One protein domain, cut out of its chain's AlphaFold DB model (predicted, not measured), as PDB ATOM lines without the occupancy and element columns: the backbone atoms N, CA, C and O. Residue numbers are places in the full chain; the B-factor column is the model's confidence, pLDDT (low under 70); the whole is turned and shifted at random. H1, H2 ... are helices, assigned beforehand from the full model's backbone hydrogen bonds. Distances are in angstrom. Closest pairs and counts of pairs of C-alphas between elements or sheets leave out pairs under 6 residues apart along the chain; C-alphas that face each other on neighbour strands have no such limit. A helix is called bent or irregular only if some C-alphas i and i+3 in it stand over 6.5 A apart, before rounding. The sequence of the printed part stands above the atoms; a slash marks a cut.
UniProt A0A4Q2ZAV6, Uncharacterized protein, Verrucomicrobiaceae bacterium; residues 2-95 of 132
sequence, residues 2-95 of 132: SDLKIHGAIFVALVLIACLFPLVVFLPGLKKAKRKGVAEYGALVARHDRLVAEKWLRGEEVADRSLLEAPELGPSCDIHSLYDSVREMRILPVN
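AT A GLANCE: This is residues 2 to 95 of the 132 residues of an uncharacterized protein of Verrucomicrobiaceae bacterium (UniProt A0A4Q2ZAV6). Two long helices, H1 and H2, follow end to end and make the long axis; a long loop then folds back, and short H3 packs beside H2 as a helical hairpin. Residues 2 to 19 of H1 stick out as an arm. The printed part has 94 residues, is all helix in the order H1, H2, H3, and is extended, with a radius of gyration of the C-alphas of 22.8 A and spans of 77 by 22 by 19 A.

IN THESE COORDINATES: Find C-alpha 2 at (-34.012, -0.803, 83.833), where H1, residues 2 to 24, begins; it runs 32.0 A, with a kink of 28 degrees near residue 18, and is only just irregular, C-alphas 19 and 22 being 6.6 A apart. H2, residues 27 to 57, runs 41.6 A. H3, residues 79 to 88, ends at C-alpha 88 at (-46.796, 8.463, 43.855).

HOW THE PARTS SIT: H1 and H2 meet only through their tight link. H2 touches H3 with residues 34 to 45 alone; look at Tyr 41 and Tyr 83, their closest C-alphas, 5.4 A apart. They run opposite ways at a shallow tilt of 30 degrees. H1 and H3 are apart. Every O i to N i+4 pair is within hydrogen-bond range in H2 and H3, and 17 of 19 in H1.

THE WHOLE: The C-alphas of Asp 3 and Glu 61, the two farthest apart, are 77.3 A apart. The printed part has no cut. The link from H2 to H3 is long; its residues 69 to 78 stand free. The model's pLDDT is under 70 at residues 2 and 75 to 77.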
ATOM      1  N   SER A   2     -32.689  -1.317  84.242       62.75
ATOM      2  CA  SER A   2     -34.012  -0.803  83.833       62.75
ATOM      3  C   SER A   2     -34.008   0.705  83.573       62.75
ATOM      4  O   SER A   2     -34.502   1.128  82.533       62.75
ATOM      5  N   ASP A   3     -33.381   1.501  84.443       73.44
ATOM      6  CA  ASP A   3     -33.465   2.967  84.372       73.44
ATOM      7  C   ASP A   3     -32.756   3.560  83.148       73.44
ATOM      8  O   ASP A   3     -33.364   4.337  82.417       73.44
ATOM      9  N   LEU A   4     -31.529   3.121  82.826       75.62
ATOM     10  CA  LEU A   4     -30.825   3.586  81.618       75.62
ATOM     11  C   LEU A   4     -31.610   3.266  80.335       75.62
ATOM     12  O   LEU A   4     -31.697   4.096  79.433       75.62
ATOM     13  N   LYS A   5     -32.218   2.074  80.251       76.62
ATOM     14  CA  LYS A   5     -33.024   1.673  79.088       76.62
ATOM     15  C   LYS A   5     -34.281   2.528  78.956       76.62
ATOM     16  O   LYS A   5     -34.623   2.922  77.845       76.62
ATOM     17  N   ILE A   6     -34.944   2.828  80.072       84.88
ATOM     18  CA  ILE A   6     -36.143   3.672  80.102       84.88
ATOM     19  C   ILE A   6     -35.786   5.110  79.715       84.88
ATOM     20  O   ILE A   6     -36.411   5.670  78.817       84.88
ATOM     21  N   HIS A   7     -34.748   5.693  80.314       84.19
ATOM     22  CA  HIS A   7     -34.309   7.053  79.996       84.19
ATOM     23  C   HIS A   7     -33.796   7.177  78.558       84.19
ATOM     24  O   HIS A   7     -34.149   8.131  77.869       84.19
ATOM     25  N   GLY A   8     -33.044   6.188  78.070       85.00
ATOM     26  CA  GLY A   8     -32.604   6.120  76.678       85.00
ATOM     27  C   GLY A   8     -33.777   6.021  75.703       85.00
ATOM     28  O   GLY A   8     -33.820   6.759  74.722       85.00
ATOM     29  N   ALA A   9     -34.773   5.177  75.989       84.75
ATOM     30  CA  ALA A   9     -35.972   5.055  75.160       84.75
ATOM     31  C   ALA A   9     -36.805   6.349  75.141       84.75
ATOM     32  O   ALA A   9     -37.259   6.769  74.077       84.75
ATOM     33  N   ILE A  10     -36.968   7.009  76.292       89.75
ATOM     34  CA  ILE A  10     -37.658   8.303  76.392       89.75
ATOM     35  C   ILE A  10     -36.899   9.374  75.604       89.75
ATOM     36  O   ILE A  10     -37.515  10.107  74.836       89.75
ATOM     37  N   PHE A  11     -35.573   9.444  75.739       87.69
ATOM     38  CA  PHE A  11     -34.743  10.378  74.981       87.69
ATOM     39  C   PHE A  11     -34.896  10.165  73.471       87.69
ATOM     40  O   PHE A  11     -35.160  11.116  72.737       87.69
ATOM     41  N   VAL A  12     -34.825   8.910  73.016       87.44
ATOM     42  CA  VAL A  12     -35.041   8.544  71.610       87.44
ATOM     43  C   VAL A  12     -36.410   9.009  71.126       87.44
ATOM     44  O   VAL A  12     -36.510   9.659  70.086       87.44
ATOM     45  N   ALA A  13     -37.464   8.709  71.887       89.50
ATOM     46  CA  ALA A  13     -38.826   9.089  71.540       89.50
ATOM     47  C   ALA A  13     -38.989  10.613  71.461       89.50
ATOM     48  O   ALA A  13     -39.561  11.112  70.495       89.50
ATOM     49  N   LEU A  14     -38.444  11.358  72.425       91.44
ATOM     50  CA  LEU A  14     -38.508  12.819  72.449       91.44
ATOM     51  C   LEU A  14     -37.782  13.448  71.262       91.44
ATOM     52  O   LEU A  14     -38.332  14.348  70.636       91.44
ATOM     53  N   VAL A  15     -36.586  12.965  70.915       89.19
ATOM     54  CA  VAL A  15     -35.842  13.480  69.756       89.19
ATOM     55  C   VAL A  15     -36.569  13.155  68.454       89.19
ATOM     56  O   VAL A  15     -36.716  14.032  67.606       89.19
ATOM     57  N   LEU A  16     -37.095  11.936  68.300       87.00
ATOM     58  CA  LEU A  16     -37.895  11.580  67.126       87.00
ATOM     59  C   LEU A  16     -39.143  12.457  67.011       87.00
ATOM     60  O   LEU A  16     -39.430  12.949  65.925       87.00
ATOM     61  N   ILE A  17     -39.859  12.701  68.111       90.00
ATOM     62  CA  ILE A  17     -41.007  13.615  68.122       90.00
ATOM     63  C   ILE A  17     -40.556  15.026  67.750       90.00
ATOM     64  O   ILE A  17     -41.145  15.618  66.856       90.00
ATOM     65  N   ALA A  18     -39.497  15.556  68.362       90.50
ATOM     66  CA  ALA A  18     -38.999  16.899  68.077       90.50
ATOM     67  C   ALA A  18     -38.585  17.074  66.605       90.50
ATOM     68  O   ALA A  18     -38.852  18.116  66.011       90.50
ATOM     69  N   CYS A  19     -37.987  16.049  65.994       87.62
ATOM     70  CA  CYS A  19     -37.592  16.073  64.589       87.62
ATOM     71  C   CYS A  19     -38.767  15.854  63.627       87.62
ATOM     72  O   CYS A  19     -38.808  16.481  62.573       87.62
ATOM     73  N   LEU A  20     -39.715  14.969  63.949       86.94
ATOM     74  CA  LEU A  20     -40.819  14.601  63.054       86.94
ATOM     75  C   LEU A  20     -42.040  15.516  63.197       86.94
ATOM     76  O   LEU A  20     -42.793  15.679  62.240       86.94
ATOM     77  N   PHE A  21     -42.248  16.129  64.359       90.00
ATOM     78  CA  PHE A  21     -43.399  16.990  64.626       90.00
ATOM     79  C   PHE A  21     -43.496  18.190  63.668       90.00
ATOM     80  O   PHE A  21     -44.575  18.398  63.111       90.00
ATOM     81  N   PRO A  22     -42.407  18.926  63.357       90.12
ATOM     82  CA  PRO A  22     -42.457  19.999  62.364       90.12
ATOM     83  C   PRO A  22     -42.914  19.526  60.977       90.12
ATOM     84  O   PRO A  22     -43.568  20.273  60.253       90.12
ATOM     85  N   LEU A  23     -42.634  18.269  60.606       88.75
ATOM     86  CA  LEU A  23     -43.044  17.707  59.315       88.75
ATOM     87  C   LEU A  23     -44.563  17.490  59.243       88.75
ATOM     88  O   LEU A  23     -45.137  17.547  58.154       88.75
ATOM     89  N   VAL A  24     -45.226  17.284  60.388       89.56
ATOM     90  CA  VAL A  24     -46.683  17.079  60.476       89.56
ATOM     91  C   VAL A  24     -47.450  18.304  59.965       89.56
ATOM     92  O   VAL A  24     -48.514  18.158  59.363       89.56
ATOM     93  N   VAL A  25     -46.884  19.505  60.110       92.44
ATOM     94  CA  VAL A  25     -47.488  20.767  59.647       92.44
ATOM     95  C   VAL A  25     -47.728  20.770  58.128       92.44
ATOM     96  O   VAL A  25     -48.684  21.383  57.652       92.44
ATOM     97  N   PHE A  26     -46.926  20.030  57.354       91.62
ATOM     98  CA  PHE A  26     -47.048  19.971  55.892       91.62
ATOM     99  C   PHE A  26     -48.099  18.970  55.389       91.62
ATOM    100  O   PHE A  26     -48.540  19.078  54.243       91.62
ATOM    101  N   LEU A  27     -48.556  18.025  56.221       92.88
ATOM    102  CA  LEU A  27     -49.520  16.985  55.829       92.88
ATOM    103  C   LEU A  27     -50.810  17.532  55.197       92.88
ATOM    104  O   LEU A  27     -51.190  17.023  54.139       92.88
ATOM    105  N   PRO A  28     -51.520  18.523  55.780       93.81
ATOM    106  CA  PRO A  28     -52.758  19.017  55.179       93.81
ATOM    107  C   PRO A  28     -52.514  19.644  53.800       93.81
ATOM    108  O   PRO A  28     -53.297  19.407  52.876       93.81
ATOM    109  N   GLY A  29     -51.409  20.379  53.639       95.56
ATOM    110  CA  GLY A  29     -51.000  20.970  52.365       95.56
ATOM    111  C   GLY A  29     -50.692  19.907  51.314       95.56
ATOM    112  O   GLY A  29     -51.292  19.916  50.239       95.56
ATOM    113  N   LEU A  30     -49.846  18.932  51.654       95.19
ATOM    114  CA  LEU A  30     -49.470  17.827  50.767       95.19
ATOM    115  C   LEU A  30     -50.671  16.954  50.392       95.19
ATOM    116  O   LEU A  30     -50.832  16.582  49.233       95.19
ATOM    117  N   LYS A  31     -51.573  16.670  51.338       96.31
ATOM    118  CA  LYS A  31     -52.802  15.909  51.073       96.31
ATOM    119  C   LYS A  31     -53.740  16.663  50.131       96.31
ATOM    120  O   LYS A  31     -54.300  16.058  49.217       96.31
ATOM    121  N   LYS A  32     -53.912  17.975  50.333       96.94
ATOM    122  CA  LYS A  32     -54.728  18.825  49.452       96.94
ATOM    123  C   LYS A  32     -54.124  18.897  48.050       96.94
ATOM    124  O   LYS A  32     -54.863  18.723  47.085       96.94
ATOM    125  N   ALA A  33     -52.810  19.092  47.950       96.19
ATOM    126  CA  ALA A  33     -52.082  19.109  46.686       96.19
ATOM    127  C   ALA A  33     -52.202  17.768  45.951       96.19
ATOM    128  O   ALA A  33     -52.583  17.760  44.786       96.19
ATOM    129  N   LYS A  34     -52.007  16.637  46.648       96.69
ATOM    130  CA  LYS A  34     -52.158  15.296  46.063       96.69
ATOM    131  C   LYS A  34     -53.549  15.091  45.493       96.69
ATOM    132  O   LYS A  34     -53.695  14.677  44.354       96.69
ATOM    133  N   ARG A  35     -54.582  15.394  46.282       96.75
ATOM    134  CA  ARG A  35     -55.974  15.216  45.857       96.75
ATOM    135  C   ARG A  35     -56.309  16.081  44.645       96.75
ATOM    136  O   ARG A  35     -56.945  15.588  43.723       96.75
ATOM    137  N   LYS A  36     -55.890  17.351  44.662       97.25
ATOM    138  CA  LYS A  36     -56.094  18.276  43.542       97.25
ATOM    139  C   LYS A  36     -55.384  17.765  42.286       97.25
ATOM    140  O   LYS A  36     -56.026  17.613  41.258       97.25
ATOM    141  N   GLY A  37     -54.106  17.417  42.406       96.12
ATOM    142  CA  GLY A  37     -53.319  16.916  41.288       96.12
ATOM    143  C   GLY A  37     -53.871  15.606  40.718       96.12
ATOM    144  O   GLY A  37     -54.064  15.508  39.517       96.12
ATOM    145  N   VAL A  38     -54.215  14.618  41.550       96.69
ATOM    146  CA  VAL A  38     -54.807  13.358  41.058       96.69
ATOM    147  C   VAL A  38     -56.086  13.619  40.256       96.69
ATOM    148  O   VAL A  38     -56.289  12.986  39.226       96.69
ATOM    149  N   ALA A  39     -56.928  14.562  40.692       97.06
ATOM    150  CA  ALA A  39     -58.142  14.920  39.963       97.06
ATOM    151  C   ALA A  39     -57.840  15.619  38.623       97.06
ATOM    152  O   ALA A  39     -58.401  15.239  37.599       97.06
ATOM    153  N   GLU A  40     -56.949  16.611  38.616       96.25
ATOM    154  CA  GLU A  40     -56.630  17.409  37.423       96.25
ATOM    155  C   GLU A  40     -55.841  16.605  36.380       96.25
ATOM    156  O   GLU A  40     -56.249  16.519  35.221       96.25
ATOM    157  N   TYR A  41     -54.753  15.952  36.793       94.44
ATOM    158  CA  TYR A  41     -53.931  15.133  35.900       94.44
ATOM    159  C   TYR A  41     -54.659  13.856  35.471       94.44
ATOM    160  O   TYR A  41     -54.525  13.435  34.327       94.44
ATOM    161  N   GLY A  42     -55.487  13.267  36.342       94.69
ATOM    162  CA  GLY A  42     -56.314  12.115  35.979       94.69
ATOM    163  C   GLY A  42     -57.351  12.457  34.908       94.69
ATOM    164  O   GLY A  42     -57.545  11.684  33.972       94.69
ATOM    165  N   ALA A  43     -57.977  13.636  34.990       95.38
ATOM    166  CA  ALA A  43     -58.881  14.115  33.944       95.38
ATOM    167  C   ALA A  43     -58.149  14.354  32.612       95.38
ATOM    168  O   ALA A  43     -58.701  14.058  31.552       95.38
ATOM    169  N   LEU A  44     -56.905  14.847  32.660       92.75
ATOM    170  CA  LEU A  44     -56.070  15.046  31.474       92.75
ATOM    171  C   LEU A  44     -55.701  13.716  30.798       92.75
ATOM    172  O   LEU A  44     -55.918  13.587  29.594       92.75
ATOM    173  N   VAL A  45     -55.226  12.728  31.566       93.19
ATOM    174  CA  VAL A  45     -54.941  11.367  31.067       93.19
ATOM    175  C   VAL A  45     -56.203  10.740  30.479       93.19
ATOM    176  O   VAL A  45     -56.190  10.281  29.345       93.19
ATOM    177  N   ALA A  46     -57.333  10.801  31.188       93.50
ATOM    178  CA  ALA A  46     -58.589  10.231  30.699       93.50
ATOM    179  C   ALA A  46     -59.063  10.884  29.388       93.50
ATOM    180  O   ALA A  46     -59.588  10.204  28.505       93.50
ATOM    181  N   ARG A  47     -58.881  12.205  29.246       92.19
ATOM    182  CA  ARG A  47     -59.173  12.917  27.996       92.19
ATOM    183  C   ARG A  47     -58.244  12.449  26.880       92.19
ATOM    184  O   ARG A  47     -58.740  12.152  25.800       92.19
ATOM    185  N   HIS A  48     -56.941  12.379  27.139       92.19
ATOM    186  CA  HIS A  48     -55.947  11.905  26.180       92.19
ATOM    187  C   HIS A  48     -56.259  10.481  25.701       92.19
ATOM    188  O   HIS A  48     -56.432  10.261  24.505       92.19
ATOM    189  N   ASP A  49     -56.449   9.541  26.626       91.81
ATOM    190  CA  ASP A  49     -56.701   8.131  26.319       91.81
ATOM    191  C   ASP A  49     -58.001   7.937  25.540       91.81
ATOM    192  O   ASP A  49     -58.081   7.090  24.648       91.81
ATOM    193  N   ARG A  50     -59.021   8.760  25.820       92.50
ATOM    194  CA  ARG A  50     -60.250   8.764  25.027       92.50
ATOM    195  C   ARG A  50     -59.979   9.178  23.583       92.50
ATOM    196  O   ARG A  50     -60.432   8.475  22.687       92.50
ATOM    197  N   LEU A  51     -59.227  10.257  23.354       92.31
ATOM    198  CA  LEU A  51     -58.870  10.706  22.001       92.31
ATOM    199  C   LEU A  51     -58.023   9.663  21.261       92.31
ATOM    200  O   LEU A  51     -58.209   9.443  20.063       92.31
ATOM    201  N   VAL A  52     -57.121   8.984  21.977       90.81
ATOM    202  CA  VAL A  52     -56.341   7.874  21.420       90.81
ATOM    203  C   VAL A  52     -57.263   6.720  21.012       90.81
ATOM    204  O   VAL A  52     -57.154   6.193  19.903       90.81
ATOM    205  N   ALA A  53     -58.214   6.350  21.869       92.31
ATOM    206  CA  ALA A  53     -59.171   5.291  21.574       92.31
ATOM    207  C   ALA A  53     -60.106   5.634  20.404       92.31
ATOM    208  O   ALA A  53     -60.347   4.781  19.554       92.31
ATOM    209  N   GLU A  54     -60.606   6.868  20.317       92.94
ATOM    210  CA  GLU A  54     -61.426   7.336  19.187       92.94
ATOM    211  C   GLU A  54     -60.659   7.191  17.868       92.94
ATOM    212  O   GLU A  54     -61.106   6.496  16.956       92.94
ATOM    213  N   LYS A  55     -59.446   7.748  17.795       90.25
ATOM    214  CA  LYS A  55     -58.672   7.788  16.551       90.25
ATOM    215  C   LYS A  55     -58.108   6.432  16.131       90.25
ATOM    216  O   LYS A  55     -58.222   6.065  14.965       90.25
ATOM    217  N   TRP A  56     -57.462   5.704  17.042       91.50
ATOM    218  CA  TRP A  56     -56.700   4.499  16.682       91.50
ATOM    219  C   TRP A  56     -57.433   3.189  16.958       91.50
ATOM    220  O   TRP A  56     -57.167   2.214  16.260       91.50
ATOM    221  N   LEU A  57     -58.345   3.137  17.937       92.12
ATOM    222  CA  LEU A  57     -59.109   1.915  18.216       92.12
ATOM    223  C   LEU A  57     -60.437   1.888  17.453       92.12
ATOM    224  O   LEU A  57     -60.820   0.835  16.951       92.12
ATOM    225  N   ARG A  58     -61.141   3.022  17.363       93.19
ATOM    226  CA  ARG A  58     -62.432   3.120  16.659       93.19
ATOM    227  C   ARG A  58     -62.318   3.618  15.219       93.19
ATOM    228  O   ARG A  58     -63.253   3.423  14.451       93.19
ATOM    229  N   GLY A  59     -61.187   4.217  14.840       90.62
ATOM    230  CA  GLY A  59     -61.000   4.798  13.507       90.62
ATOM    231  C   GLY A  59     -61.852   6.050  13.269       90.62
ATOM    232  O   GLY A  59     -62.118   6.400  12.122       90.62
ATOM    233  N   GLU A  60     -62.311   6.699  14.339       92.00
ATOM    234  CA  GLU A  60     -63.147   7.895  14.287       92.00
ATOM    235  C   GLU A  60     -62.304   9.140  14.000       92.00
ATOM    236  O   GLU A  60     -61.132   9.252  14.380       92.00
ATOM    237  N   GLU A  61     -62.918  10.121  13.339       88.31
ATOM    238  CA  GLU A  61     -62.264  11.394  13.087       88.31
ATOM    239  C   GLU A  61     -62.355  12.292  14.328       88.31
ATOM    240  O   GLU A  61     -63.423  12.754  14.723       88.31
ATOM    241  N   VAL A  62     -61.211  12.530  14.971       87.69
ATOM    242  CA  VAL A  62     -61.130  13.386  16.161       87.69
ATOM    243  C   VAL A  62     -61.096  14.860  15.757       87.69
ATOM    244  O   VAL A  62     -60.167  15.281  15.062       87.69
ATOM    245  N   ALA A  63     -62.078  15.629  16.240       79.81
ATOM    246  CA  ALA A  63     -62.247  17.055  15.941       79.81
ATOM    247  C   ALA A  63     -61.194  17.964  16.605       79.81
ATOM    248  O   ALA A  63     -60.747  18.928  15.990       79.81
ATOM    249  N   ASP A  64     -60.777  17.661  17.839       84.44
ATOM    250  CA  ASP A  64     -59.721  18.399  18.544       84.44
ATOM    251  C   ASP A  64     -58.503  17.501  18.781       84.44
ATOM    252  O   ASP A  64     -58.476  16.681  19.701       84.44
ATOM    253  N   ARG A  65     -57.484  17.670  17.933       83.38
ATOM    254  CA  ARG A  65     -56.219  16.927  18.001       83.38
ATOM    255  C   ARG A  65     -55.113  17.678  18.731       83.38
ATOM    256  O   ARG A  65     -54.029  17.124  18.865       83.38
ATOM    257  N   SER A  66     -55.380  18.880  19.247       86.38
ATOM    258  CA  SER A  66     -54.366  19.721  19.900       86.38
ATOM    259  C   SER A  66     -53.599  18.978  20.997       86.38
ATOM    260  O   SER A  66     -52.385  19.100  21.086       86.38
ATOM    261  N   LEU A  67     -54.292  18.142  21.778       85.56
ATOM    262  CA  LEU A  67     -53.684  17.333  22.836       85.56
ATOM    263  C   LEU A  67     -52.847  16.156  22.306       85.56
ATOM    264  O   LEU A  67     -51.871  15.780  22.941       85.56
ATOM    265  N   LEU A  68     -53.227  15.571  21.165       85.19
ATOM    266  CA  LEU A  68     -52.500  14.463  20.528       85.19
ATOM    267  C   LEU A  68     -51.270  14.947  19.748       85.19
ATOM    268  O   LEU A  68     -50.334  14.184  19.530       85.19
ATOM    269  N   GLU A  69     -51.309  16.190  19.276       86.81
ATOM    270  CA  GLU A  69     -50.302  16.794  18.401       86.81
ATOM    271  C   GLU A  69     -49.402  17.791  19.145       86.81
ATOM    272  O   GLU A  69     -48.540  18.405  18.523       86.81
ATOM    273  N   ALA A  70     -49.574  17.937  20.464       85.06
ATOM    274  CA  ALA A  70     -48.773  18.818  21.305       85.06
ATOM    275  C   ALA A  70     -47.296  18.366  21.318       85.06
ATOM    276  O   ALA A  70     -46.974  17.338  21.930       85.06
ATOM    277  N   PRO A  71     -46.374  19.108  20.675       79.88
ATOM    278  CA  PRO A  71     -44.977  18.692  20.553       79.88
ATOM    279  C   PRO A  71     -44.259  18.629  21.911       79.88
ATOM    280  O   PRO A  71     -43.330  17.838  22.083       79.88
ATOM    281  N   GLU A  72     -44.702  19.413  22.896       79.12
ATOM    282  CA  GLU A  72     -44.163  19.425  24.256       79.12
ATOM    283  C   GLU A  72     -44.492  18.168  25.085       79.12
ATOM    284  O   GLU A  72     -43.729  17.834  25.997       79.12
ATOM    285  N   LEU A  73     -45.578  17.450  24.771       75.06
ATOM    286  CA  LEU A  73     -46.059  16.306  25.565       75.06
ATOM    287  C   LEU A  73     -45.398  14.968  25.189       75.06
ATOM    288  O   LEU A  73     -45.550  13.988  25.910       75.06
ATOM    289  N   GLY A  74     -44.640  14.907  24.088       70.75
ATOM    290  CA  GLY A  74     -43.984  13.676  23.633       70.75
ATOM    291  C   GLY A  74     -42.630  13.414  24.313       70.75
ATOM    292  O   GLY A  74     -42.552  12.600  25.229       70.75
ATOM    293  N   PRO A  75     -41.526  14.063  23.896       62.97
ATOM    294  CA  PRO A  75     -40.191  13.730  24.412       62.97
ATOM    295  C   PRO A  75     -39.858  14.361  25.772       62.97
ATOM    296  O   PRO A  75     -38.966  13.881  26.467       62.97
ATOM    297  N   SER A  76     -40.513  15.473  26.123       61.16
ATOM    298  CA  SER A  76     -40.129  16.310  27.272       61.16
ATOM    299  C   SER A  76     -41.087  16.206  28.461       61.16
ATOM    300  O   SER A  76     -40.690  16.514  29.584       61.16
ATOM    301  N   CYS A  77     -42.343  15.802  28.238       69.56
ATOM    302  CA  CYS A  77     -43.378  15.829  29.270       69.56
ATOM    303  C   CYS A  77     -44.502  14.813  29.002       69.56
ATOM    304  O   CYS A  77     -45.623  15.186  28.668       69.56
ATOM    305  N   ASP A  78     -44.201  13.523  29.164       85.38
ATOM    306  CA  ASP A  78     -45.211  12.470  29.025       85.38
ATOM    307  C   ASP A  78     -46.332  12.622  30.076       85.38
ATOM    308  O   ASP A  78     -46.088  12.701  31.286       85.38
ATOM    309  N   ILE A  79     -47.581  12.659  29.607       88.44
ATOM    310  CA  ILE A  79     -48.771  12.921  30.431       88.44
ATOM    311  C   ILE A  79     -48.950  11.826  31.495       88.44
ATOM    312  O   ILE A  79     -49.340  12.125  32.630       88.44
ATOM    313  N   HIS A  80     -48.631  10.570  31.163       89.94
ATOM    314  CA  HIS A  80     -48.710   9.459  32.114       89.94
ATOM    315  C   HIS A  80     -47.653   9.603  33.210       89.94
ATOM    316  O   HIS A  80     -47.985   9.524  34.391       89.94
ATOM    317  N   SER A  81     -46.419   9.942  32.838       90.81
ATOM    318  CA  SER A  81     -45.323  10.219  33.771       90.81
ATOM    319  C   SER A  81     -45.650  11.362  34.743       90.81
ATOM    320  O   SER A  81     -45.334  11.282  35.937       90.81
ATOM    321  N   LEU A  82     -46.332  12.415  34.276       90.25
ATOM    322  CA  LEU A  82     -46.820  13.499  35.139       90.25
ATOM    323  C   LEU A  82     -47.878  13.012  36.135       90.25
ATOM    324  O   LEU A  82     -47.798  13.319  37.327       90.25
ATOM    325  N   TYR A  83     -48.858  12.243  35.663       93.75
ATOM    326  CA  TYR A  83     -49.888  11.673  36.524       93.75
ATOM    327  C   TYR A  83     -49.297  10.721  37.569       93.75
ATOM    328  O   TYR A  83     -49.633  10.828  38.752       93.75
ATOM    329  N   ASP A  84     -48.375   9.846  37.170       94.31
ATOM    330  CA  ASP A  84     -47.714   8.905  38.069       94.31
ATOM    331  C   ASP A  84     -46.883   9.630  39.128       94.31
ATOM    332  O   ASP A  84     -47.006   9.320  40.313       94.31
ATOM    333  N   SER A  85     -46.162  10.692  38.760       93.50
ATOM    334  CA  SER A  85     -45.426  11.530  39.719       93.50
ATOM    335  C   SER A  85     -46.338  12.102  40.815       93.50
ATOM    336  O   SER A  85     -46.012  12.085  42.006       93.50
ATOM    337  N   VAL A  86     -47.529  12.576  40.440       95.00
ATOM    338  CA  VAL A  86     -48.524  13.110  41.384       95.00
ATOM    339  C   VAL A  86     -49.173  11.993  42.209       95.00
ATOM    340  O   VAL A  86     -49.398  12.142  43.418       95.00
ATOM    341  N   ARG A  87     -49.465  10.851  41.583       94.81
ATOM    342  CA  ARG A  87     -50.062   9.674  42.221       94.81
ATOM    343  C   ARG A  87     -49.126   9.054  43.258       94.81
ATOM    344  O   ARG A  87     -49.581   8.679  44.344       94.81
ATOM    345  N   GLU A  88     -47.834   9.001  42.973       94.69
ATOM    346  CA  GLU A  88     -46.796   8.463  43.855       94.69
ATOM    347  C   GLU A  88     -46.328   9.460  44.921       94.69
ATOM    348  O   GLU A  88     -45.675   9.064  45.892       94.69
ATOM    349  N   MET A  89     -46.737  10.735  44.823       94.31
ATOM    350  CA  MET A  89     -46.389  11.763  45.802       94.31
ATOM    351  C   MET A  89     -46.703  11.302  47.231       94.31
ATOM    352  O   MET A  89     -47.831  10.913  47.572       94.31
ATOM    353  N   ARG A  90     -45.695  11.367  48.100       90.88
ATOM    354  CA  ARG A  90     -45.828  11.016  49.515       90.88
ATOM    355  C   ARG A  90     -46.423  12.181  50.292       90.88
ATOM    356  O   ARG A  90     -45.979  13.315  50.174       90.88
ATOM    357  N   ILE A  91     -47.420  11.879  51.122       90.88
ATOM    358  CA  ILE A  91     -48.051  12.872  52.006       90.88
ATOM    359  C   ILE A  91     -47.183  13.123  53.248       90.88
ATOM    360  O   ILE A  91     -47.199  14.216  53.803       90.88
ATOM    361  N   LEU A  92     -46.426  12.111  53.678       88.19
ATOM    362  CA  LEU A  92     -45.472  12.227  54.773       88.19
ATOM    363  C   LEU A  92     -44.069  12.457  54.183       88.19
ATOM    364  O   LEU A  92     -43.578  11.568  53.476       88.19
ATOM    365  N   PRO A  93     -43.402  13.594  54.462       83.94
ATOM    366  CA  PRO A  93     -42.083  13.914  53.914       83.94
ATOM    367  C   PRO A  93     -40.961  13.191  54.679       83.94
ATOM    368  O   PRO A  93     -39.981  13.791  55.107       83.94
ATOM    369  N   VAL A  94     -41.112  11.880  54.877       85.06
ATOM    370  CA  VAL A  94     -40.152  11.025  55.579       85.06
ATOM    371  C   VAL A  94     -39.725   9.902  54.642       85.06
ATOM    372  O   VAL A  94     -40.545   9.235  54.005       85.06
ATOM    373  N   ASN A  95     -38.417   9.688  54.538       85.56
ATOM    374  CA  ASN A  95     -37.835   8.608  53.752       85.56
ATOM    375  C   ASN A  95     -36.699   7.923  54.535       85.56
ATOM    376  O   ASN A  95     -36.230   8.433  55.554       85.56
TER     377      ASN A  95